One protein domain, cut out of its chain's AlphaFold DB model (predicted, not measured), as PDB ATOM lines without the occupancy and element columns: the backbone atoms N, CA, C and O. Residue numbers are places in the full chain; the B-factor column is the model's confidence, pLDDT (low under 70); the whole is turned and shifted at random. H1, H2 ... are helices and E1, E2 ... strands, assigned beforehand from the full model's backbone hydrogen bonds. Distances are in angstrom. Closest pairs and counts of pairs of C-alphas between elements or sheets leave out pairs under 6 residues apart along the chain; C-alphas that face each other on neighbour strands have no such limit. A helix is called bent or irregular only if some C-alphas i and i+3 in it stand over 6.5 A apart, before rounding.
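AT A GLANCE: This is residues 10 to 161 of the 161 residues of the protein "N-terminal half of MaoC dehydratase" of Chloroflexi bacterium (UniProt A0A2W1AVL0). A long hairpin of two strands, E1 and E2, with helix H1 near E1, makes one end of an elongated, loose domain; a small cluster of short helices, H2, H3 and H4, makes the other end. H5 lies between these ends, and long stretches with no named element, residues 23 to 54 and 97 to 135, run through the domain. The printed part has 152 residues, with five named helices and then two named strands in the order H1 H2 H3 H4 H5 E1 E2; the sheet is E1 - E2, antiparallel. The class is mixed, helices and strands, with under half of the residues in named elements. The radius of gyration of the C-alphas is 18.7 A and the spans are 60 by 38 by 24 A.

HOW THE PARTS SIT: E1, residues 136 to 147, and E2, residues 150 to 160, form an antiparallel hairpin, with 162 degrees between their directions. N 143 and O 154 are 2.9 A apart and N 152 and O 145 are 2.8 A apart, both within hydrogen-bond range. E1 bends by 53 degrees at residue 140. Residues 28 to 29 make a short antiparallel pairing with residues 136 to 137 of E1. H1, residues 10 to 22, comes nearest to E1 at the C-alphas of Arg 21 and Leu 142, 6.7 A apart; H1 and E2 are only just apart, at 8.4 A. H5, residues 90 to 96, and H2, residues 55 to 65, are close but not clearly touching; their closest C-alphas, of Ile 92 and Phe 61, are 7.3 A apart. H2 and H3, residues 70 to 73, touch, with the C-alphas of Ser 59 and Ser 73 closest at 4.3 A. H3 and H4, residues 77 to 80, touch only at the corner, with the C-alphas of Leu 71 and Gly 78 closest at 5.5 A. Every O i to N i+4 pair is within hydrogen-bond range in H1 and H2; H5 has 0 of 3 but 4 of 4 O i to N i+3 pairs, and H3 and H4 are too short for an O i to N i+4 pair.

IN THESE COORDINATES: E1 is 30.6 A long and E2 31.9 A, ending at C-alpha 160 (1.699, -8.879, -10.208). H1 begins at C-alpha 10 (-29.279, 2.289, -13.255) and is 18.4 A long. H2 is 15.3 A, H3 4.9 A and H5 11.1 A long. H4 is only just irregular: C-alphas 77 and 80 are 6.8 A apart.

THE WHOLE: The C-alphas farthest apart, of Glu 11 and Asn 80, are 60.9 A apart. The printed part has no cut. The links H1 to H2, 32 residues, and H5 to E1, 39 residues, are long. The mean pLDDT of the printed part is 92.1; residues 30 to 31 are under 70.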
ATOM      1  N   GLU A  10     -30.054   1.108 -13.624       92.81
ATOM      2  CA  GLU A  10     -29.279   2.289 -13.255       92.81
ATOM      3  C   GLU A  10     -28.708   2.171 -11.839       92.81
ATOM      4  O   GLU A  10     -27.542   2.494 -11.621       92.81
ATOM      5  N   GLU A  11     -29.496   1.655 -10.892       95.12
ATOM      6  CA  GLU A  11     -29.044   1.393  -9.523       95.12
ATOM      7  C   GLU A  11     -27.937   0.332  -9.494       95.12
ATOM      8  O   GLU A  11     -26.943   0.509  -8.796       95.12
ATOM      9  N   ALA A  12     -28.067  -0.737 -10.286       94.81
ATOM     10  CA  ALA A  12     -27.055  -1.789 -10.372       94.81
ATOM     11  C   ALA A  12     -25.743  -1.298 -11.004       94.81
ATOM     12  O   ALA A  12     -24.660  -1.710 -10.588       94.81
ATOM     13  N   VAL A  13     -25.818  -0.424 -12.013       94.12
ATOM     14  CA  VAL A  13     -24.628   0.186 -12.627       94.12
ATOM     15  C   VAL A  13     -23.951   1.161 -11.663       94.12
ATOM     16  O   VAL A  13     -22.726   1.155 -11.571       94.12
ATOM     17  N   ALA A  14     -24.722   1.965 -10.924       95.00
ATOM     18  CA  ALA A  14     -24.177   2.865  -9.910       95.00
ATOM     19  C   ALA A  14     -23.462   2.084  -8.794       95.00
ATOM     20  O   ALA A  14     -22.313   2.388  -8.481       95.00
ATOM     21  N   GLU A  15     -24.088   1.019  -8.285       95.94
ATOM     22  CA  GLU A  15     -23.472   0.114  -7.307       95.94
ATOM     23  C   GLU A  15     -22.161  -0.481  -7.841       95.94
ATOM     24  O   GLU A  15     -21.144  -0.439  -7.154       95.94
ATOM     25  N   TYR A  16     -22.145  -0.973  -9.087       95.69
ATOM     26  CA  TYR A  16     -20.926  -1.506  -9.702       95.69
ATOM     27  C   TYR A  16     -19.785  -0.486  -9.711       95.69
ATOM     28  O   TYR A  16     -18.641  -0.843  -9.424       95.69
ATOM     29  N   ILE A  17     -20.075   0.771 -10.055       96.00
ATOM     30  CA  ILE A  17     -19.074   1.841 -10.105       96.00
ATOM     31  C   ILE A  17     -18.545   2.141  -8.701       96.00
ATOM     32  O   ILE A  17     -17.328   2.216  -8.524       96.00
ATOM     33  N   ASP A  18     -19.427   2.280  -7.714       97.12
ATOM     34  CA  ASP A  18     -19.050   2.624  -6.341       97.12
ATOM     35  C   ASP A  18     -18.232   1.508  -5.682       97.12
ATOM     36  O   ASP A  18     -17.147   1.762  -5.152       97.12
ATOM     37  N   GLU A  19     -18.675   0.258  -5.808       96.38
ATOM     38  CA  GLU A  19     -17.949  -0.909  -5.298       96.38
ATOM     39  C   GLU A  19     -16.611  -1.107  -6.027       96.38
ATOM     40  O   GLU A  19     -15.597  -1.435  -5.410       96.38
ATOM     41  N   SER A  20     -16.554  -0.851  -7.339       95.75
ATOM     42  CA  SER A  20     -15.291  -0.918  -8.090       95.75
ATOM     43  C   SER A  20     -14.321   0.191  -7.678       95.75
ATOM     44  O   SER A  20     -13.114  -0.042  -7.622       95.75
ATOM     45  N   ARG A  21     -14.822   1.391  -7.362       96.75
ATOM     46  CA  ARG A  21     -14.007   2.493  -6.827       96.75
ATOM     47  C   ARG A  21     -13.481   2.188  -5.435       96.75
ATOM     48  O   ARG A  21     -12.335   2.521  -5.149       96.75
ATOM     49  N   ALA A  22     -14.278   1.536  -4.593       96.06
ATOM     50  CA  ALA A  22     -13.852   1.135  -3.257       96.06
ATOM     51  C   ALA A  22     -12.645   0.179  -3.289       96.06
ATOM     52  O   ALA A  22     -11.865   0.152  -2.340       96.06
ATOM     53  N   GLN A  23     -12.460  -0.563  -4.386       94.38
ATOM     54  CA  GLN A  23     -11.341  -1.485  -4.595       94.38
ATOM     55  C   GLN A  23     -10.050  -0.817  -5.097       94.38
ATOM     56  O   GLN A  23      -9.027  -1.496  -5.194       94.38
ATOM     57  N   ILE A  24     -10.070   0.475  -5.442       96.56
ATOM     58  CA  ILE A  24      -8.879   1.175  -5.941       96.56
ATOM     59  C   ILE A  24      -7.770   1.148  -4.883       96.56
ATOM     60  O   ILE A  24      -8.018   1.336  -3.693       96.56
ATOM     61  N   ASP A  25      -6.549   0.876  -5.341       96.25
ATOM     62  CA  ASP A  25      -5.327   0.714  -4.552       96.25
ATOM     63  C   ASP A  25      -5.361  -0.424  -3.517       96.25
ATOM     64  O   ASP A  25      -4.397  -0.612  -2.770       96.25
ATOM     65  N   GLN A  26      -6.419  -1.240  -3.500       93.25
ATOM     66  CA  GLN A  26      -6.460  -2.456  -2.697       93.25
ATOM     67  C   GLN A  26      -5.829  -3.609  -3.469       93.25
ATOM     68  O   GLN A  26      -6.244  -3.945  -4.580       93.25
ATOM     69  N   GLU A  27      -4.833  -4.254  -2.862       92.06
ATOM     70  CA  GLU A  27      -4.298  -5.492  -3.408       92.06
ATOM     71  C   GLU A  27      -5.300  -6.627  -3.191       92.06
ATOM     72  O   GLU A  27      -5.600  -7.037  -2.069       92.06
ATOM     73  N   ILE A  28      -5.819  -7.144  -4.299       87.88
ATOM     74  CA  ILE A  28      -6.762  -8.250  -4.307       87.88
ATOM     75  C   ILE A  28      -5.969  -9.520  -4.591       87.88
ATOM     76  O   ILE A  28      -5.453  -9.732  -5.694       87.88
ATOM     77  N   MET A  29      -5.895 -10.381  -3.578       81.25
ATOM     78  CA  MET A  29      -5.395 -11.739  -3.743       81.25
ATOM     79  C   MET A  29      -6.412 -12.539  -4.558       81.25
ATOM     80  O   MET A  29      -7.603 -12.566  -4.238       81.25
ATOM     81  N   GLU A  30      -5.943 -13.207  -5.611       68.75
ATOM     82  CA  GLU A  30      -6.739 -14.173  -6.369       68.75
ATOM     83  C   GLU A  30      -6.952 -15.412  -5.470       68.75
ATOM     84  O   GLU A  30      -6.236 -16.410  -5.538       68.75
ATOM     85  N   ASN A  31      -7.910 -15.314  -4.543       64.38
ATOM     86  CA  ASN A  31      -8.209 -16.296  -3.488       64.38
ATOM     87  C   ASN A  31      -8.972 -17.527  -4.003       64.38
ATOM     88  O   ASN A  31      -9.625 -18.228  -3.229       64.38
ATOM     89  N   ILE A  32      -8.924 -17.786  -5.308       71.75
ATOM     90  CA  ILE A  32      -9.592 -18.925  -5.926       71.75
ATOM     91  C   ILE A  32      -8.511 -19.952  -6.260       71.75
ATOM     92  O   ILE A  32      -7.716 -19.723  -7.175       71.75
ATOM     93  N   PRO A  33      -8.430 -21.073  -5.519       75.44
ATOM     94  CA  PRO A  33      -7.497 -22.129  -5.866       75.44
ATOM     95  C   PRO A  33      -7.919 -22.781  -7.194       75.44
ATOM     96  O   PRO A  33      -9.089 -22.700  -7.582       75.44
ATOM     97  N   PRO A  34      -7.001 -23.479  -7.886       80.06
ATOM     98  CA  PRO A  34      -7.366 -24.313  -9.024       80.06
ATOM     99  C   PRO A  34      -8.526 -25.261  -8.692       80.06
ATOM    100  O   PRO A  34      -8.612 -25.776  -7.574       80.06
ATOM    101  N   TRP A  35      -9.397 -25.514  -9.673       77.75
ATOM    102  CA  TRP A  35     -10.532 -26.424  -9.509       77.75
ATOM    103  C   TRP A  35     -10.076 -27.804  -9.001       77.75
ATOM    104  O   TRP A  35      -9.102 -28.348  -9.526       77.75
ATOM    105  N   PRO A  36     -10.770 -28.395  -8.011       79.38
ATOM    106  CA  PRO A  36     -10.450 -29.733  -7.539       79.38
ATOM    107  C   PRO A  36     -10.637 -30.819  -8.623       79.38
ATOM    108  O   PRO A  36     -11.626 -30.769  -9.356       79.38
ATOM    109  N   PRO A  37      -9.762 -31.843  -8.683       83.12
ATOM    110  CA  PRO A  37      -8.532 -31.954  -7.906       83.12
ATOM    111  C   PRO A  37      -7.478 -30.963  -8.418       83.12
ATOM    112  O   PRO A  37      -7.142 -30.956  -9.601       83.12
ATOM    113  N   ALA A  38      -6.945 -30.137  -7.511       80.50
ATOM    114  CA  ALA A  38      -5.881 -29.209  -7.865       80.50
ATOM    115  C   ALA A  38      -4.653 -30.010  -8.336       80.50
ATOM    116  O   ALA A  38      -4.333 -31.038  -7.733       80.50
ATOM    117  N   PRO A  39      -3.938 -29.557  -9.381       82.75
ATOM    118  CA  PRO A  39      -2.822 -30.315  -9.946       82.75
ATOM    119  C   PRO A  39      -1.638 -30.461  -8.977       82.75
ATOM    120  O   PRO A  39      -0.800 -31.342  -9.161       82.75
ATOM    121  N   TYR A  40      -1.570 -29.614  -7.944       83.56
ATOM    122  CA  TYR A  40      -0.497 -29.569  -6.952       83.56
ATOM    123  C   TYR A  40      -1.057 -29.236  -5.563       83.56
ATOM    124  O   TYR A  40      -2.103 -28.591  -5.457       83.56
ATOM    125  N   GLU A  41      -0.334 -29.625  -4.507       84.31
ATOM    126  CA  GLU A  41      -0.618 -29.164  -3.145       84.31
ATOM    127  C   GLU A  41      -0.534 -27.636  -3.077       84.31
ATOM    128  O   GLU A  41       0.455 -27.031  -3.496       84.31
ATOM    129  N   GLN A  42      -1.595 -27.013  -2.567       84.19
ATOM    130  CA  GLN A  42      -1.709 -25.564  -2.478       84.19
ATOM    131  C   GLN A  42      -1.293 -25.071  -1.091       84.19
ATOM    132  O   GLN A  42      -1.691 -25.631  -0.071       84.19
ATOM    133  N   GLY A  43      -0.484 -24.009  -1.071       80.94
ATOM    134  CA  GLY A  43      -0.143 -23.264   0.142       80.94
ATOM    135  C   GLY A  43      -1.218 -22.232   0.514       80.94
ATOM    136  O   GLY A  43      -2.315 -22.262  -0.047       80.94
ATOM    137  N   PRO A  44      -0.928 -21.299   1.439       83.50
ATOM    138  CA  PRO A  44      -1.826 -20.178   1.701       83.50
ATOM    139  C   PRO A  44      -1.937 -19.257   0.468       83.50
ATOM    140  O   PRO A  44      -1.015 -19.243  -0.357       83.50
ATOM    141  N   PRO A  45      -3.022 -18.468   0.346       82.50
ATOM    142  CA  PRO A  45      -3.137 -17.450  -0.691       82.50
ATOM    143  C   PRO A  45      -1.968 -16.440  -0.677       82.50
ATOM    144  O   PRO A  45      -1.445 -16.143   0.401       82.50
ATOM    145  N   PRO A  46      -1.576 -15.878  -1.839       85.94
ATOM    146  CA  PRO A  46      -2.109 -16.179  -3.169       85.94
ATOM    147  C   PRO A  46      -1.726 -17.593  -3.641       85.94
ATOM    148  O   PRO A  46      -0.593 -18.050  -3.467       85.94
ATOM    149  N   PHE A  47      -2.699 -18.301  -4.217       87.06
ATOM    150  CA  PHE A  47      -2.520 -19.687  -4.647       87.06
ATOM    151  C   PHE A  47      -1.566 -19.782  -5.842       87.06
ATOM    152  O   PHE A  47      -1.472 -18.866  -6.662       87.06
ATOM    153  N   GLU A  48      -0.837 -20.895  -5.938       88.69
ATOM    154  CA  GLU A  48      -0.002 -21.162  -7.109       88.69
ATOM    155  C   GLU A  48      -0.914 -21.422  -8.311       88.69
ATOM    156  O   GLU A  48      -1.838 -22.242  -8.231       88.69
ATOM    157  N   ALA A  49      -0.641 -20.736  -9.422       88.50
ATOM    158  CA  ALA A  49      -1.382 -20.920 -10.658       88.50
ATOM    159  C   ALA A  49      -1.349 -22.389 -11.106       88.50
ATOM    160  O   ALA A  49      -0.345 -23.088 -10.962       88.50
ATOM    161  N   ALA A  50      -2.451 -22.856 -11.699       87.44
ATOM    162  CA  ALA A  50      -2.565 -24.239 -12.168       87.44
ATOM    163  C   ALA A  50      -1.537 -24.589 -13.260       87.44
ATOM    164  O   ALA A  50      -1.187 -25.755 -13.428       87.44
ATOM    165  N   LEU A  51      -1.062 -23.582 -14.000       89.44
ATOM    166  CA  LEU A  51      -0.096 -23.736 -15.078       89.44
ATOM    167  C   LEU A  51       1.337 -23.564 -14.553       89.44
ATOM    168  O   LEU A  51       1.740 -22.465 -14.170       89.44
ATOM    169  N   ARG A  52       2.131 -24.636 -14.609       91.69
ATOM    170  CA  ARG A  52       3.595 -24.572 -14.482       91.69
ATOM    171  C   ARG A  52       4.220 -24.541 -15.865       91.69
ATOM    172  O   ARG A  52       3.799 -25.287 -16.738       91.69
ATOM    173  N   LEU A  53       5.234 -23.708 -16.067       95.06
ATOM    174  CA  LEU A  53       5.834 -23.541 -17.389       95.06
ATOM    175  C   LEU A  53       6.929 -24.574 -17.641       95.06
ATOM    176  O   LEU A  53       8.118 -24.274 -17.543       95.06
ATOM    177  N   ASP A  54       6.535 -25.807 -17.936       96.50
ATOM    178  CA  ASP A  54       7.473 -26.821 -18.405       96.50
ATOM    179  C   ASP A  54       7.857 -26.636 -19.885       96.50
ATOM    180  O   ASP A  54       7.370 -25.758 -20.602       96.50
ATOM    181  N   SER A  55       8.796 -27.466 -20.332       97.50
ATOM    182  CA  SER A  55       9.366 -27.393 -21.672       97.50
ATOM    183  C   SER A  55       8.338 -27.657 -22.776       97.50
ATOM    184  O   SER A  55       8.404 -27.039 -23.842       97.50
ATOM    185  N   GLU A  56       7.384 -28.555 -22.526       96.75
ATOM    186  CA  GLU A  56       6.348 -28.918 -23.490       96.75
ATOM    187  C   GLU A  56       5.381 -27.752 -23.676       96.75
ATOM    188  O   GLU A  56       5.158 -27.316 -24.808       96.75
ATOM    189  N   ILE A  57       4.901 -27.180 -22.570       96.88
ATOM    190  CA  ILE A  57       4.009 -26.019 -22.556       96.88
ATOM    191  C   ILE A  57       4.662 -24.828 -23.254       96.88
ATOM    192  O   ILE A  57       4.046 -24.225 -24.134       96.88
ATOM    193  N   ILE A  58       5.910 -24.503 -22.910       98.19
ATOM    194  CA  ILE A  58       6.626 -23.368 -23.510       98.19
ATOM    195  C   ILE A  58       6.781 -23.561 -25.023       98.19
ATOM    196  O   ILE A  58       6.461 -22.659 -25.802       98.19
ATOM    197  N   SER A  59       7.227 -24.745 -25.451       97.56
ATOM    198  CA  SER A  59       7.462 -25.030 -26.871       97.56
ATOM    199  C   SER A  59       6.156 -25.043 -27.667       97.56
ATOM    200  O   SER A  59       6.108 -24.525 -28.783       97.56
ATOM    201  N   ALA A  60       5.091 -25.626 -27.109       97.06
ATOM    202  CA  ALA A  60       3.769 -25.652 -27.727       97.06
ATOM    203  C   ALA A  60       3.179 -24.242 -27.833       97.06
ATOM    204  O   ALA A  60       2.661 -23.872 -28.887       97.06
ATOM    205  N   PHE A  61       3.304 -23.432 -26.780       97.69
ATOM    206  CA  PHE A  61       2.853 -22.044 -26.783       97.69
ATOM    207  C   PHE A  61       3.572 -21.225 -27.861       97.69
ATOM    208  O   PHE A  61       2.908 -20.578 -28.668       97.69
ATOM    209  N   ALA A  62       4.905 -21.304 -27.937       97.88
ATOM    210  CA  ALA A  62       5.688 -20.586 -28.944       97.88
ATOM    211  C   ALA A  62       5.287 -20.975 -30.379       97.88
ATOM    212  O   ALA A  62       5.057 -20.106 -31.219       97.88
ATOM    213  N   LYS A  63       5.101 -22.276 -30.640       95.94
ATOM    214  CA  LYS A  63       4.647 -22.782 -31.945       95.94
ATOM    215  C   LYS A  63       3.250 -22.284 -32.310       95.94
ATOM    216  O   LYS A  63       3.047 -21.842 -33.435       95.94
ATOM    217  N   ASN A  64       2.307 -22.316 -31.367       96.94
ATOM    218  CA  ASN A  64       0.944 -21.822 -31.589       96.94
ATOM    219  C   ASN A  64       0.893 -20.299 -31.771       96.94
ATOM    220  O   ASN A  64       0.046 -19.800 -32.506       96.94
ATOM    221  N   LEU A  65       1.812 -19.568 -31.138       96.69
ATOM    222  CA  LEU A  65       1.999 -18.135 -31.354       96.69
ATOM    223  C   LEU A  65       2.615 -17.827 -32.734       96.69
ATOM    224  O   LEU A  65       2.496 -16.705 -33.219       96.69
ATOM    225  N   GLY A  66       3.262 -18.810 -33.368       97.38
ATOM    226  CA  GLY A  66       4.034 -18.626 -34.599       97.38
ATOM    227  C   GLY A  66       5.421 -18.016 -34.366       97.38
ATOM    228  O   GLY A  66       6.040 -17.526 -35.311       97.38
ATOM    229  N   ASP A  67       5.914 -18.036 -33.125       96.94
ATOM    230  CA  ASP A  67       7.242 -17.543 -32.768       96.94
ATOM    231  C   ASP A  67       8.280 -18.668 -32.900       96.94
ATOM    232  O   ASP A  67       8.313 -19.622 -32.121       96.94
ATOM    233  N   ASN A  68       9.137 -18.546 -33.914       95.88
ATOM    234  CA  ASN A  68      10.163 -19.536 -34.244       95.88
ATOM    235  C   ASN A  68      11.490 -19.318 -33.498       95.88
ATOM    236  O   ASN A  68      12.502 -19.909 -33.880       95.88
ATOM    237  N   ASN A  69      11.536 -18.464 -32.473       97.44
ATOM    238  CA  ASN A  69      12.756 -18.261 -31.702       97.44
ATOM    239  C   ASN A  69      13.172 -19.566 -30.982       97.44
ATOM    240  O   ASN A  69      12.441 -20.049 -30.110       97.44
ATOM    241  N   PRO A  70      14.361 -20.130 -31.278       97.56
ATOM    242  CA  PRO A  70      14.790 -21.413 -30.718       97.56
ATOM    243  C   PRO A  70      15.018 -21.365 -29.202       97.56
ATOM    244  O   PRO A  70      14.990 -22.403 -28.550       97.56
ATOM    245  N   LEU A  71      15.170 -20.175 -28.607       98.12
ATOM    246  CA  LEU A  71      15.176 -20.015 -27.148       98.12
ATOM    247  C   LEU A  71      13.872 -20.486 -26.487       98.12
ATOM    248  O   LEU A  71      13.895 -20.828 -25.303       98.12
ATOM    249  N   TYR A  72      12.769 -20.495 -27.243       98.06
ATOM    250  CA  TYR A  72      11.441 -20.893 -26.790       98.06
ATOM    251  C   TYR A  72      11.045 -22.281 -27.288       98.06
ATOM    252  O   TYR A  72      10.424 -23.030 -26.548       98.06
ATOM    253  N   SER A  73      11.379 -22.645 -28.526       95.94
ATOM    254  CA  SER A  73      10.896 -23.888 -29.147       95.94
ATOM    255  C   SER A  73      11.847 -25.080 -29.020       95.94
ATOM    256  O   SER A  73      11.390 -26.216 -29.151       95.94
ATOM    257  N   GLU A  74      13.138 -24.841 -28.758       95.75
ATOM    258  CA  GLU A  74      14.186 -25.866 -28.728       95.75
ATOM    259  C   GLU A  74      14.795 -25.976 -27.316       95.75
ATOM    260  O   GLU A  74      15.688 -25.204 -26.952       95.75
ATOM    261  N   PRO A  75      14.385 -26.962 -26.495       94.88
ATOM    262  CA  PRO A  75      14.690 -26.986 -25.058       94.88
ATOM    263  C   PRO A  75      16.180 -26.940 -24.693       94.88
ATOM    264  O   PRO A  75      16.563 -26.437 -23.638       94.88
ATOM    265  N   LYS A  76      17.043 -27.469 -25.568       96.69
ATOM    266  CA  LYS A  76      18.498 -27.513 -25.356       96.69
ATOM    267  C   LYS A  76      19.238 -26.310 -25.935       96.69
ATOM    268  O   LYS A  76      20.414 -26.133 -25.623       96.69
ATOM    269  N   TYR A  77      18.590 -25.486 -26.757       97.19
ATOM    270  CA  TYR A  77      19.251 -24.371 -27.436       97.19
ATOM    271  C   TYR A  77      19.813 -23.354 -26.438       97.19
ATOM    272  O   TYR A  77      20.938 -22.879 -26.587       97.19
ATOM    273  N   GLY A  78      19.068 -23.088 -25.361       95.88
ATOM    274  CA  GLY A  78      19.444 -22.117 -24.337       95.88
ATOM    275  C   GLY A  78      20.693 -22.464 -23.514       95.88
ATOM    276  O   GLY A  78      21.269 -21.553 -22.920       95.88
ATOM    277  N   LEU A  79      21.154 -23.724 -23.514       97.12
ATOM    278  CA  LEU A  79      22.283 -24.197 -22.691       97.12
ATOM    279  C   LEU A  79      23.586 -23.426 -22.948       97.12
ATOM    280  O   LEU A  79      24.338 -23.166 -22.015       97.12
ATOM    281  N   ASN A  80      23.829 -23.032 -24.201       95.88
ATOM    282  CA  ASN A  80      25.042 -22.311 -24.612       95.88
ATOM    283  C   ASN A  80      24.812 -20.800 -24.777       95.88
ATOM    284  O   ASN A  80      25.612 -20.102 -25.396       95.88
ATOM    285  N   THR A  81      23.695 -20.292 -24.265       97.19
ATOM    286  CA  THR A  81      23.351 -18.868 -24.298       97.19
ATOM    287  C   THR A  81      23.516 -18.265 -22.908       97.19
ATOM    288  O   THR A  81      23.684 -18.984 -21.926       97.19
ATOM    289  N   ARG A  82      23.380 -16.939 -22.784       96.81
ATOM    290  CA  ARG A  82      23.401 -16.261 -21.474       96.81
ATOM    291  C   ARG A  82      22.333 -16.752 -20.488       96.81
ATOM    292  O   ARG A  82      22.440 -16.473 -19.301       96.81
ATOM    293  N   TYR A  83      21.287 -17.422 -20.977       97.06
ATOM    294  CA  TYR A  83      20.180 -17.893 -20.150       97.06
ATOM    295  C   TYR A  83      20.465 -19.247 -19.493       97.06
ATOM    296  O   TYR A  83      19.874 -19.542 -18.459       97.06
ATOM    297  N   GLY A  84      21.351 -20.065 -20.078       97.56
ATOM    298  CA  GLY A  84      21.715 -21.395 -19.570       97.56
ATOM    299  C   GLY A  84      20.594 -22.444 -19.610       97.56
ATOM    300  O   GLY A  84      20.815 -23.585 -19.213       97.56
ATOM    301  N   CYS A  85      19.397 -22.095 -20.082       97.81
ATOM    302  CA  CYS A  85      18.239 -22.976 -20.200       97.81
ATOM    303  C   CYS A  85      17.236 -22.434 -21.230       97.81
ATOM    304  O   CYS A  85      17.395 -21.327 -21.749       97.81
ATOM    305  N   GLN A  86      16.200 -23.220 -21.525       98.38
ATOM    306  CA  GLN A  86      15.033 -22.748 -22.267       98.38
ATOM    307  C   GLN A  86      14.323 -21.634 -21.490       98.38
ATOM    308  O   GLN A  86      14.105 -21.743 -20.277       98.38
ATOM    309  N   ILE A  87      13.932 -20.588 -22.208       98.44
ATOM    310  CA  ILE A  87      13.106 -19.500 -21.683       98.44
ATOM    311  C   ILE A  87      11.748 -19.506 -22.382       98.44
ATOM    312  O   ILE A  87      11.558 -20.229 -23.356       98.44
ATOM    313  N   ALA A  88      10.795 -18.725 -21.887       98.06
ATOM    314  CA  ALA A  88       9.459 -18.629 -22.459       98.06
ATOM    315  C   ALA A  88       9.215 -17.264 -23.124       98.06
ATOM    316  O   ALA A  88       9.773 -16.259 -22.669       98.06
ATOM    317  N   PRO A  89       8.345 -17.191 -24.152       97.50
ATOM    318  CA  PRO A  89       7.836 -15.915 -24.639       97.50
ATOM    319  C   PRO A  89       7.124 -15.184 -23.499       97.50
ATOM    320  O   PRO A  89       6.250 -15.765 -22.860       97.50
ATOM    321  N   GLY A  90       7.452 -13.913 -23.257       96.00
ATOM    322  CA  GLY A  90       6.923 -13.168 -22.106       96.00
ATOM    323  C   GLY A  90       5.392 -13.188 -22.004       96.00
ATOM    324  O   GLY A  90       4.838 -13.384 -20.928       96.00
ATOM    325  N   VAL A  91       4.695 -13.088 -23.140       95.12
ATOM    326  CA  VAL A  91       3.221 -13.064 -23.211       95.12
ATOM    327  C   VAL A  91       2.533 -14.345 -22.711       95.12
ATOM    328  O   VAL A  91       1.321 -14.319 -22.485       95.12
ATOM    329  N   ILE A  92       3.280 -15.435 -22.474       95.81
ATOM    330  CA  ILE A  92       2.770 -16.686 -21.887       95.81
ATOM    331  C   ILE A  92       2.139 -16.478 -20.503       95.81
ATOM    332  O   ILE A  92       1.273 -17.251 -20.099       95.81
ATOM    333  N   VAL A  93       2.502 -15.404 -19.790       93.94
ATOM    334  CA  VAL A  93       1.875 -15.038 -18.507       93.94
ATOM    335  C   VAL A  93       0.370 -14.775 -18.638       93.94
ATOM    336  O   VAL A  93      -0.365 -14.939 -17.669       93.94
ATOM    337  N   SER A  94      -0.127 -14.480 -19.845       92.00
ATOM    338  CA  SER A  94      -1.570 -14.386 -20.118       92.00
ATOM    339  C   SER A  94      -2.292 -15.730 -19.961       92.00
ATOM    340  O   SER A  94      -3.491 -15.749 -19.695       92.00
ATOM    341  N   SER A  95      -1.584 -16.855 -20.122       91.56
ATOM    342  CA  SER A  95      -2.108 -18.205 -19.863       91.56
ATOM    343  C   SER A  95      -2.050 -18.583 -18.382       91.56
ATOM    344  O   SER A  95      -2.797 -19.453 -17.948       91.56
ATOM    345  N   VAL A  96      -1.175 -17.930 -17.610       91.25
ATOM    346  CA  VAL A  96      -1.098 -18.069 -16.148       91.25
ATOM    347  C   VAL A  96      -2.237 -17.291 -15.495       91.25
ATOM    348  O   VAL A  96      -2.999 -17.844 -14.707       91.25
ATOM    349  N   ARG A  97      -2.369 -16.013 -15.858       88.69
ATOM    350  CA  ARG A  97      -3.461 -15.136 -15.447       88.69
ATOM    351  C   ARG A  97      -3.872 -14.290 -16.638       88.69
ATOM    352  O   ARG A  97      -3.124 -13.415 -17.073       88.69
ATOM    353  N   TYR A  98      -5.080 -14.530 -17.134       87.12
ATOM    354  CA  TYR A  98      -5.639 -13.727 -18.213       87.12
ATOM    355  C   TYR A  98      -5.902 -12.294 -17.704       87.12
ATOM    356  O   TYR A  98      -6.406 -12.147 -16.586       87.12
ATOM    357  N   PRO A  99      -5.561 -11.227 -18.456       83.19
ATOM    358  CA  PRO A  99      -5.667  -9.832 -18.007       83.19
ATOM    359  C   PRO A  99      -7.115  -9.301 -17.983       83.19
ATOM    360  O   PRO A  99      -7.438  -8.244 -18.525       83.19
ATOM    361  N   THR A 100      -8.008 -10.041 -17.329       81.56
ATOM    362  CA  THR A 100      -9.436  -9.746 -17.165       81.56
ATOM    363  C   THR A 100      -9.865  -9.877 -15.702       81.56
ATOM    364  O   THR A 100      -9.039 -10.120 -14.819       81.56
ATOM    365  N   GLY A 101     -11.172  -9.743 -15.453       78.75
ATOM    366  CA  GLY A 101     -11.758  -9.850 -14.118       78.75
ATOM    367  C   GLY A 101     -11.548  -8.575 -13.309       78.75
ATOM    368  O   GLY A 101     -11.000  -8.630 -12.211       78.75
ATOM    369  N   HIS A 102     -11.945  -7.433 -13.869       85.88
ATOM    370  CA  HIS A 102     -11.791  -6.111 -13.259       85.88
ATOM    371  C   HIS A 102     -13.106  -5.633 -12.635       85.88
ATOM    372  O   HIS A 102     -14.185  -5.976 -13.124       85.88
ATOM    373  N   GLY A 103     -12.996  -4.815 -11.589       89.75
ATOM    374  CA  GLY A 103     -14.137  -4.229 -10.887       89.75
ATOM    375  C   GLY A 103     -14.881  -5.199  -9.971       89.75
ATOM    376  O   GLY A 103     -14.474  -6.348  -9.763       89.75
ATOM    377  N   ALA A 104     -15.985  -4.701  -9.422       92.62
ATOM    378  CA  ALA A 104     -16.811  -5.397  -8.453       92.62
ATOM    379  C   ALA A 104     -17.473  -6.658  -9.023       92.62
ATOM    380  O   ALA A 104     -17.798  -6.758 -10.208       92.62
ATOM    381  N   GLN A 105     -17.694  -7.636  -8.147       90.06
ATOM    382  CA  GLN A 105     -18.371  -8.887  -8.472       90.06
ATOM    383  C   GLN A 105     -19.459  -9.166  -7.441       90.06
ATOM    384  O   GLN A 105     -19.265  -8.933  -6.251       90.06
ATOM    385  N   ARG A 106     -20.574  -9.729  -7.908       90.75
ATOM    386  CA  ARG A 106     -21.653 -10.273  -7.078       90.75
ATOM    387  C   ARG A 106     -22.179 -11.578  -7.691       90.75
ATOM    388  O   ARG A 106     -21.954 -11.783  -8.888       90.75
ATOM    389  N   PRO A 107     -22.845 -12.463  -6.926       88.94
ATOM    390  CA  PRO A 107     -23.225 -13.805  -7.387       88.94
ATOM    391  C   PRO A 107     -24.030 -13.850  -8.694       88.94
ATOM    392  O   PRO A 107     -23.810 -14.723  -9.529       88.94
ATOM    393  N   GLU A 108     -24.943 -12.907  -8.885       89.31
ATOM    394  CA  GLU A 108     -25.790 -12.767 -10.071       89.31
ATOM    395  C   GLU A 108     -25.136 -11.954 -11.202       89.31
ATOM    396  O   GLU A 108     -25.665 -11.902 -12.313       89.31
ATOM    397  N   GLY A 109     -23.983 -11.338 -10.930       91.81
ATOM    398  CA  GLY A 109     -23.293 -10.416 -11.826       91.81
ATOM    399  C   GLY A 109     -23.905  -9.012 -11.867       91.81
ATOM    400  O   GLY A 109     -25.034  -8.766 -11.437       91.81
ATOM    401  N   TYR A 110     -23.134  -8.065 -12.396       93.88
ATOM    402  CA  TYR A 110     -23.609  -6.717 -12.711       93.88
ATOM    403  C   TYR A 110     -24.013  -6.628 -14.188       93.88
ATOM    404  O   TYR A 110     -23.433  -7.340 -15.014       93.88
ATOM    405  N   PRO A 111     -24.965  -5.753 -14.563       92.81
ATOM    406  CA  PRO A 111     -25.446  -5.629 -15.938       92.81
ATOM    407  C   PRO A 111     -24.481  -4.804 -16.815       92.81
ATOM    408  O   PRO A 111     -24.881  -3.868 -17.504       92.81
ATOM    409  N   VAL A 112     -23.194  -5.151 -16.791       91.06
ATOM    410  CA  VAL A 112     -22.126  -4.517 -17.571       91.06
ATOM    411  C   VAL A 112     -21.549  -5.509 -18.577       91.06
ATOM    412  O   VAL A 112     -21.387  -6.696 -18.292       91.06
ATOM    413  N   ALA A 113     -21.231  -5.027 -19.777       89.19
ATOM    414  CA  ALA A 113     -20.558  -5.826 -20.794       89.19
ATOM    415  C   ALA A 113     -19.046  -5.590 -20.720       89.19
ATOM    416  O   ALA A 113     -18.583  -4.454 -20.823       89.19
ATOM    417  N   ASN A 114     -18.275  -6.669 -20.578       87.94
ATOM    418  CA  ASN A 114     -16.822  -6.597 -20.475       87.94
ATOM    419  C   ASN A 114     -16.161  -6.710 -21.851       87.94
ATOM    420  O   ASN A 114     -16.404  -7.662 -22.593       87.94
ATOM    421  N   PHE A 115     -15.268  -5.770 -22.153       88.31
ATOM    422  CA  PHE A 115     -14.412  -5.797 -23.334       88.31
ATOM    423  C   PHE A 115     -12.953  -5.654 -22.917       88.31
ATOM    424  O   PHE A 115     -12.622  -4.901 -22.002       88.31
ATOM    425  N   TYR A 116     -12.068  -6.361 -23.610       89.19
ATOM    426  CA  TYR A 116     -10.635  -6.232 -23.403       89.19
ATOM    427  C   TYR A 116     -10.086  -5.091 -24.268       89.19
ATOM    428  O   TYR A 116     -10.049  -5.201 -25.493       89.19
ATOM    429  N   SER A 117      -9.693  -3.986 -23.628       89.44
ATOM    430  CA  SER A 117      -9.228  -2.779 -24.329       89.44
ATOM    431  C   SER A 117      -7.718  -2.761 -24.600       89.44
ATOM    432  O   SER A 117      -7.262  -1.932 -25.386       89.44
ATOM    433  N   GLY A 118      -6.939  -3.638 -23.963       92.19
ATOM    434  CA  GLY A 118      -5.489  -3.718 -24.132       92.19
ATOM    435  C   GLY A 118      -4.766  -4.164 -22.862       92.19
ATOM    436  O   GLY A 118      -5.352  -4.214 -21.785       92.19
ATOM    437  N   THR A 119      -3.482  -4.480 -23.011       93.31
ATOM    438  CA  THR A 119      -2.552  -4.723 -21.902       93.31
ATOM    439  C   THR A 119      -1.163  -4.241 -22.295       93.31
ATOM    440  O   THR A 119      -0.824  -4.213 -23.483       93.31
ATOM    441  N   ALA A 120      -0.355  -3.918 -21.296       94.19
ATOM    442  CA  ALA A 120       1.077  -3.721 -21.436       94.19
ATOM    443  C   ALA A 120       1.786  -4.655 -20.451       94.19
ATOM    444  O   ALA A 120       1.316  -4.847 -19.332       94.19
ATOM    445  N   PHE A 121       2.903  -5.241 -20.878       93.69
ATOM    446  CA  PHE A 121       3.739  -6.075 -20.023       93.69
ATOM    447  C   PHE A 121       5.105  -5.423 -19.847       93.69
ATOM    448  O   PHE A 121       5.737  -5.035 -20.832       93.69
ATOM    449  N   GLU A 122       5.570  -5.371 -18.605       95.31
ATOM    450  CA  GLU A 122       6.943  -5.030 -18.257       95.31
ATOM    451  C   GLU A 122       7.628  -6.282 -17.701       95.31
ATOM    452  O   GLU A 122       7.121  -6.925 -16.783       95.31
ATOM    453  N   PHE A 123       8.759  -6.669 -18.294       95.25
ATOM    454  CA  PHE A 123       9.501  -7.867 -17.902       95.25
ATOM    455  C   PHE A 123      10.839  -7.468 -17.279       95.25
ATOM    456  O   PHE A 123      11.720  -6.958 -17.970       95.25
ATOM    457  N   PHE A 124      11.003  -7.748 -15.985       95.06
ATOM    458  CA  PHE A 124      12.242  -7.475 -15.247       95.06
ATOM    459  C   PHE A 124      13.314  -8.564 -15.434       95.06
ATOM    460  O   PHE A 124      14.500  -8.303 -15.241       95.06
ATOM    461  N   ASP A 125      12.913  -9.780 -15.824       95.50
ATOM    462  CA  ASP A 125      13.806 -10.901 -16.139       95.50
ATOM    463  C   ASP A 125      13.142 -11.856 -17.155       95.50
ATOM    464  O   ASP A 125      11.952 -11.753 -17.462       95.50
ATOM    465  N   ALA A 126      13.918 -12.798 -17.692       96.50
ATOM    466  CA  ALA A 126      13.430 -13.872 -18.540       96.50
ATOM    467  C   ALA A 126      12.693 -14.948 -17.729       96.50
ATOM    468  O   ALA A 126      13.174 -15.444 -16.707       96.50
ATOM    469  N   ILE A 127      11.554 -15.387 -18.258       97.50
ATOM    470  CA  ILE A 127      10.787 -16.506 -17.713       97.50
ATOM    471  C   ILE A 127      11.492 -17.802 -18.107       97.50
ATOM    472  O   ILE A 127      11.664 -18.068 -19.296       97.50
ATOM    473  N   ARG A 128      11.925 -18.603 -17.131       97.56
ATOM    474  CA  ARG A 128      12.705 -19.828 -17.365       97.56
ATOM    475  C   ARG A 128      11.813 -21.061 -17.288       97.56
ATOM    476  O   ARG A 128      10.785 -21.061 -16.613       97.56
ATOM    477  N   VAL A 129      12.217 -22.135 -17.959       97.75
ATOM    478  CA  VAL A 129      11.559 -23.439 -17.802       97.75
ATOM    479  C   VAL A 129      11.491 -23.845 -16.323       97.75
ATOM    480  O   VAL A 129      12.456 -23.696 -15.573       97.75
ATOM    481  N   GLY A 130      10.330 -24.336 -15.896       95.31
ATOM    482  CA  GLY A 130      10.014 -24.665 -14.507       95.31
ATOM    483  C   GLY A 130       9.485 -23.496 -13.672       95.31
ATOM    484  O   GLY A 130       9.137 -23.724 -12.511       95.31
ATOM    485  N   SER A 131       9.392 -22.277 -14.226       95.56
ATOM    486  CA  SER A 131       8.774 -21.133 -13.546       95.56
ATOM    487  C   SER A 131       7.342 -21.443 -13.097       95.56
ATOM    488  O   SER A 131       6.561 -22.099 -13.796       95.56
ATOM    489  N   LYS A 132       7.016 -20.934 -11.910       92.69
ATOM    490  CA  LYS A 132       5.714 -21.033 -11.248       92.69
ATOM    491  C   LYS A 132       5.335 -19.638 -10.785       92.69
ATOM    492  O   LYS A 132       6.219 -18.879 -10.395       92.69
ATOM    493  N   PHE A 133       4.048 -19.338 -10.796       91.81
ATOM    494  CA  PHE A 133       3.557 -17.998 -10.514       91.81
ATOM    495  C   PHE A 133       2.490 -18.023  -9.432       91.81
ATOM    496  O   PHE A 133       1.686 -18.956  -9.342       91.81
ATOM    497  N   ARG A 134       2.484 -16.957  -8.644       91.44
ATOM    498  CA  ARG A 134       1.366 -16.546  -7.801       91.44
ATOM    499  C   ARG A 134       1.009 -15.152  -8.244       91.44
ATOM    500  O   ARG A 134       1.903 -14.348  -8.457       91.44
ATOM    501  N   THR A 135      -0.274 -14.866  -8.365       90.88
ATOM    502  CA  THR A 135      -0.685 -13.597  -8.949       90.88
ATOM    503  C   THR A 135      -1.601 -12.821  -8.035       90.88
ATOM    504  O   THR A 135      -2.497 -13.392  -7.408       90.88
ATOM    505  N   THR A 136      -1.414 -11.511  -8.018       91.88
ATOM    506  CA  THR A 136      -2.322 -10.554  -7.387       91.88
ATOM    507  C   THR A 136      -2.656  -9.457  -8.386       91.88
ATOM    508  O   THR A 136      -2.072  -9.373  -9.473       91.88
ATOM    509  N   LYS A 137      -3.639  -8.631  -8.043       92.50
ATOM    510  CA  LYS A 137      -3.995  -7.462  -8.838       92.50
ATOM    511  C   LYS A 137      -4.229  -6.255  -7.946       92.50
ATOM    512  O   LYS A 137      -4.699  -6.406  -6.820       92.50
ATOM    513  N   VAL A 138      -3.977  -5.072  -8.485       94.44
ATOM    514  CA  VAL A 138      -4.284  -3.796  -7.839       94.44
ATOM    515  C   VAL A 138      -5.065  -2.940  -8.837       94.44
ATOM    516  O   VAL A 138      -4.487  -2.501  -9.835       94.44
ATOM    517  N   PRO A 139      -6.376  -2.717  -8.641       95.12
ATOM    518  CA  PRO A 139      -7.117  -1.735  -9.424       95.12
ATOM    519  C   PRO A 139      -6.526  -0.346  -9.172       95.12
ATOM    520  O   PRO A 139      -6.381   0.065  -8.024       95.12
ATOM    521  N   LYS A 140      -6.154   0.376 -10.226       96.44
ATOM    522  CA  LYS A 140      -5.506   1.694 -10.119       96.44
ATOM    523  C   LYS A 140      -6.434   2.827 -10.503       96.44
ATOM    524  O   LYS A 140      -6.352   3.909  -9.937       96.44
ATOM    525  N   GLU A 141      -7.310   2.590 -11.472       95.81
ATOM    526  CA  GLU A 141      -8.148   3.651 -12.013       95.81
ATOM    527  C   GLU A 141      -9.469   3.103 -12.550       95.81
ATOM    528  O   GLU A 141      -9.524   2.023 -13.146       95.81
ATOM    529  N   LEU A 142     -10.533   3.888 -12.371       96.19
ATOM    530  CA  LEU A 142     -11.814   3.712 -13.041       96.19
ATOM    531  C   LEU A 142     -12.186   5.036 -13.704       96.19
ATOM    532  O   LEU A 142     -12.473   6.023 -13.024       96.19
ATOM    533  N   VAL A 143     -12.206   5.042 -15.035       95.81
ATOM    534  CA  VAL A 143     -12.575   6.214 -15.832       95.81
ATOM    535  C   VAL A 143     -13.926   5.986 -16.484       95.81
ATOM    536  O   VAL A 143     -14.108   5.056 -17.270       95.81
ATOM    537  N   GLU A 144     -14.862   6.883 -16.204       95.12
ATOM    538  CA  GLU A 144     -16.155   6.923 -16.875       95.12
ATOM    539  C   GLU A 144     -16.079   7.821 -18.110       95.12
ATOM    540  O   GLU A 144     -15.549   8.934 -18.065       95.12
ATOM    541  N   LYS A 145     -16.628   7.358 -19.231       94.38
ATOM    542  CA  LYS A 145     -16.801   8.171 -20.436       94.38
ATOM    543  C   LYS A 145     -18.178   7.959 -21.030       94.38
ATOM    544  O   LYS A 145     -18.661   6.836 -21.128       94.38
ATOM    545  N   GLN A 146     -18.772   9.035 -21.530       93.44
ATOM    546  CA  GLN A 146     -19.979   8.924 -22.334       93.44
ATOM    547  C   GLN A 146     -19.612   8.468 -23.753       93.44
ATOM    548  O   GLN A 146     -18.965   9.196 -24.505       93.44
ATOM    549  N   GLY A 147     -20.025   7.258 -24.121       90.12
ATOM    550  CA  GLY A 147     -19.952   6.756 -25.488       90.12
ATOM    551  C   GLY A 147     -21.186   7.140 -26.308       90.12
ATOM    552  O   GLY A 147     -22.208   7.587 -25.782       90.12
ATOM    553  N   SER A 148     -21.123   6.896 -27.618       90.00
ATOM    554  CA  SER A 148     -22.241   7.145 -28.544       90.00
ATOM    555  C   SER A 148     -23.444   6.214 -28.342       90.00
ATOM    556  O   SER A 148     -24.521   6.494 -28.859       90.00
ATOM    557  N   LYS A 149     -23.264   5.104 -27.612       86.19
ATOM    558  CA  LYS A 149     -24.291   4.078 -27.357       86.19
ATOM    559  C   LYS A 149     -24.549   3.803 -25.871       86.19
ATOM    560  O   LYS A 149     -25.265   2.862 -25.555       86.19
ATOM    561  N   GLY A 150     -23.958   4.584 -24.968       85.75
ATOM    562  CA  GLY A 150     -24.063   4.368 -23.524       85.75
ATOM    563  C   GLY A 150     -22.779   4.722 -22.783       85.75
ATOM    564  O   GLY A 150     -21.807   5.168 -23.395       85.75
ATOM    565  N   ALA A 151     -22.793   4.535 -21.466       90.50
ATOM    566  CA  ALA A 151     -21.627   4.744 -20.619       90.50
ATOM    567  C   ALA A 151     -20.544   3.689 -20.905       90.50
ATOM    568  O   ALA A 151     -20.835   2.508 -21.094       90.50
ATOM    569  N   LEU A 152     -19.294   4.134 -20.940       93.94
ATOM    570  CA  LEU A 152     -18.105   3.300 -21.032       93.94
ATOM    571  C   LEU A 152     -17.326   3.436 -19.732       93.94
ATOM    572  O   LEU A 152     -17.042   4.550 -19.291       93.94
ATOM    573  N   LEU A 153     -16.956   2.298 -19.159       94.38
ATOM    574  CA  LEU A 153     -16.135   2.213 -17.961       94.38
ATOM    575  C   LEU A 153     -14.784   1.626 -18.364       94.38
ATOM    576  O   LEU A 153     -14.718   0.509 -18.879       94.38
ATOM    577  N   PHE A 154     -13.711   2.383 -18.161       94.69
ATOM    578  CA  PHE A 154     -12.344   1.907 -18.346       94.69
ATOM    579  C   PHE A 154     -11.768   1.582 -16.977       94.69
ATOM    580  O   PHE A 154     -11.560   2.485 -16.171       94.69
ATOM    581  N   LEU A 155     -11.525   0.299 -16.725       94.62
ATOM    582  CA  LEU A 155     -10.875  -0.165 -15.508       94.62
ATOM    583  C   LEU A 155      -9.419  -0.491 -15.821       94.62
ATOM    584  O   LEU A 155      -9.139  -1.317 -16.694       94.62
ATOM    585  N   ILE A 156      -8.508   0.170 -15.118       95.06
ATOM    586  CA  ILE A 156      -7.067  -0.026 -15.243       95.06
ATOM    587  C   ILE A 156      -6.593  -0.744 -13.989       95.06
ATOM    588  O   ILE A 156      -6.825  -0.287 -12.870       95.06
ATOM    589  N   THR A 157      -5.918  -1.869 -14.192       94.25
ATOM    590  CA  THR A 157      -5.484  -2.762 -13.122       94.25
ATOM    591  C   THR A 157      -4.052  -3.193 -13.385       94.25
ATOM    592  O   THR A 157      -3.734  -3.653 -14.483       94.25
ATOM    593  N   GLU A 158      -3.211  -3.089 -12.365       94.50
ATOM    594  CA  GLU A 158      -1.857  -3.636 -12.368       94.50
ATOM    595  C   GLU A 158      -1.891  -5.096 -11.926       94.50
ATOM    596  O   GLU A 158      -2.601  -5.455 -10.982       94.50
ATOM    597  N   LEU A 159      -1.141  -5.945 -12.627       92.56
ATOM    598  CA  LEU A 159      -1.047  -7.375 -12.347       92.56
ATOM    599  C   LEU A 159       0.357  -7.715 -11.889       92.56
ATOM    600  O   LEU A 159       1.321  -7.429 -12.597       92.56
ATOM    601  N   ASN A 160       0.442  -8.393 -10.751       91.88
ATOM    602  CA  ASN A 160       1.699  -8.879 -10.208       91.88
ATOM    603  C   ASN A 160       1.786 -10.390 -10.424       91.88
ATOM    604  O   ASN A 160       0.791 -11.099 -10.241       91.88
ATOM    605  N   TYR A 161       2.968 -10.854 -10.828       89.88
ATOM    606  CA  TYR A 161       3.288 -12.243 -11.167       89.88
ATOM    607  C   TYR A 161       4.490 -12.734 -10.360       89.88
ATOM    608  O   TYR A 161       5.421 -11.922 -10.156       89.88
TER     609      TYR A 161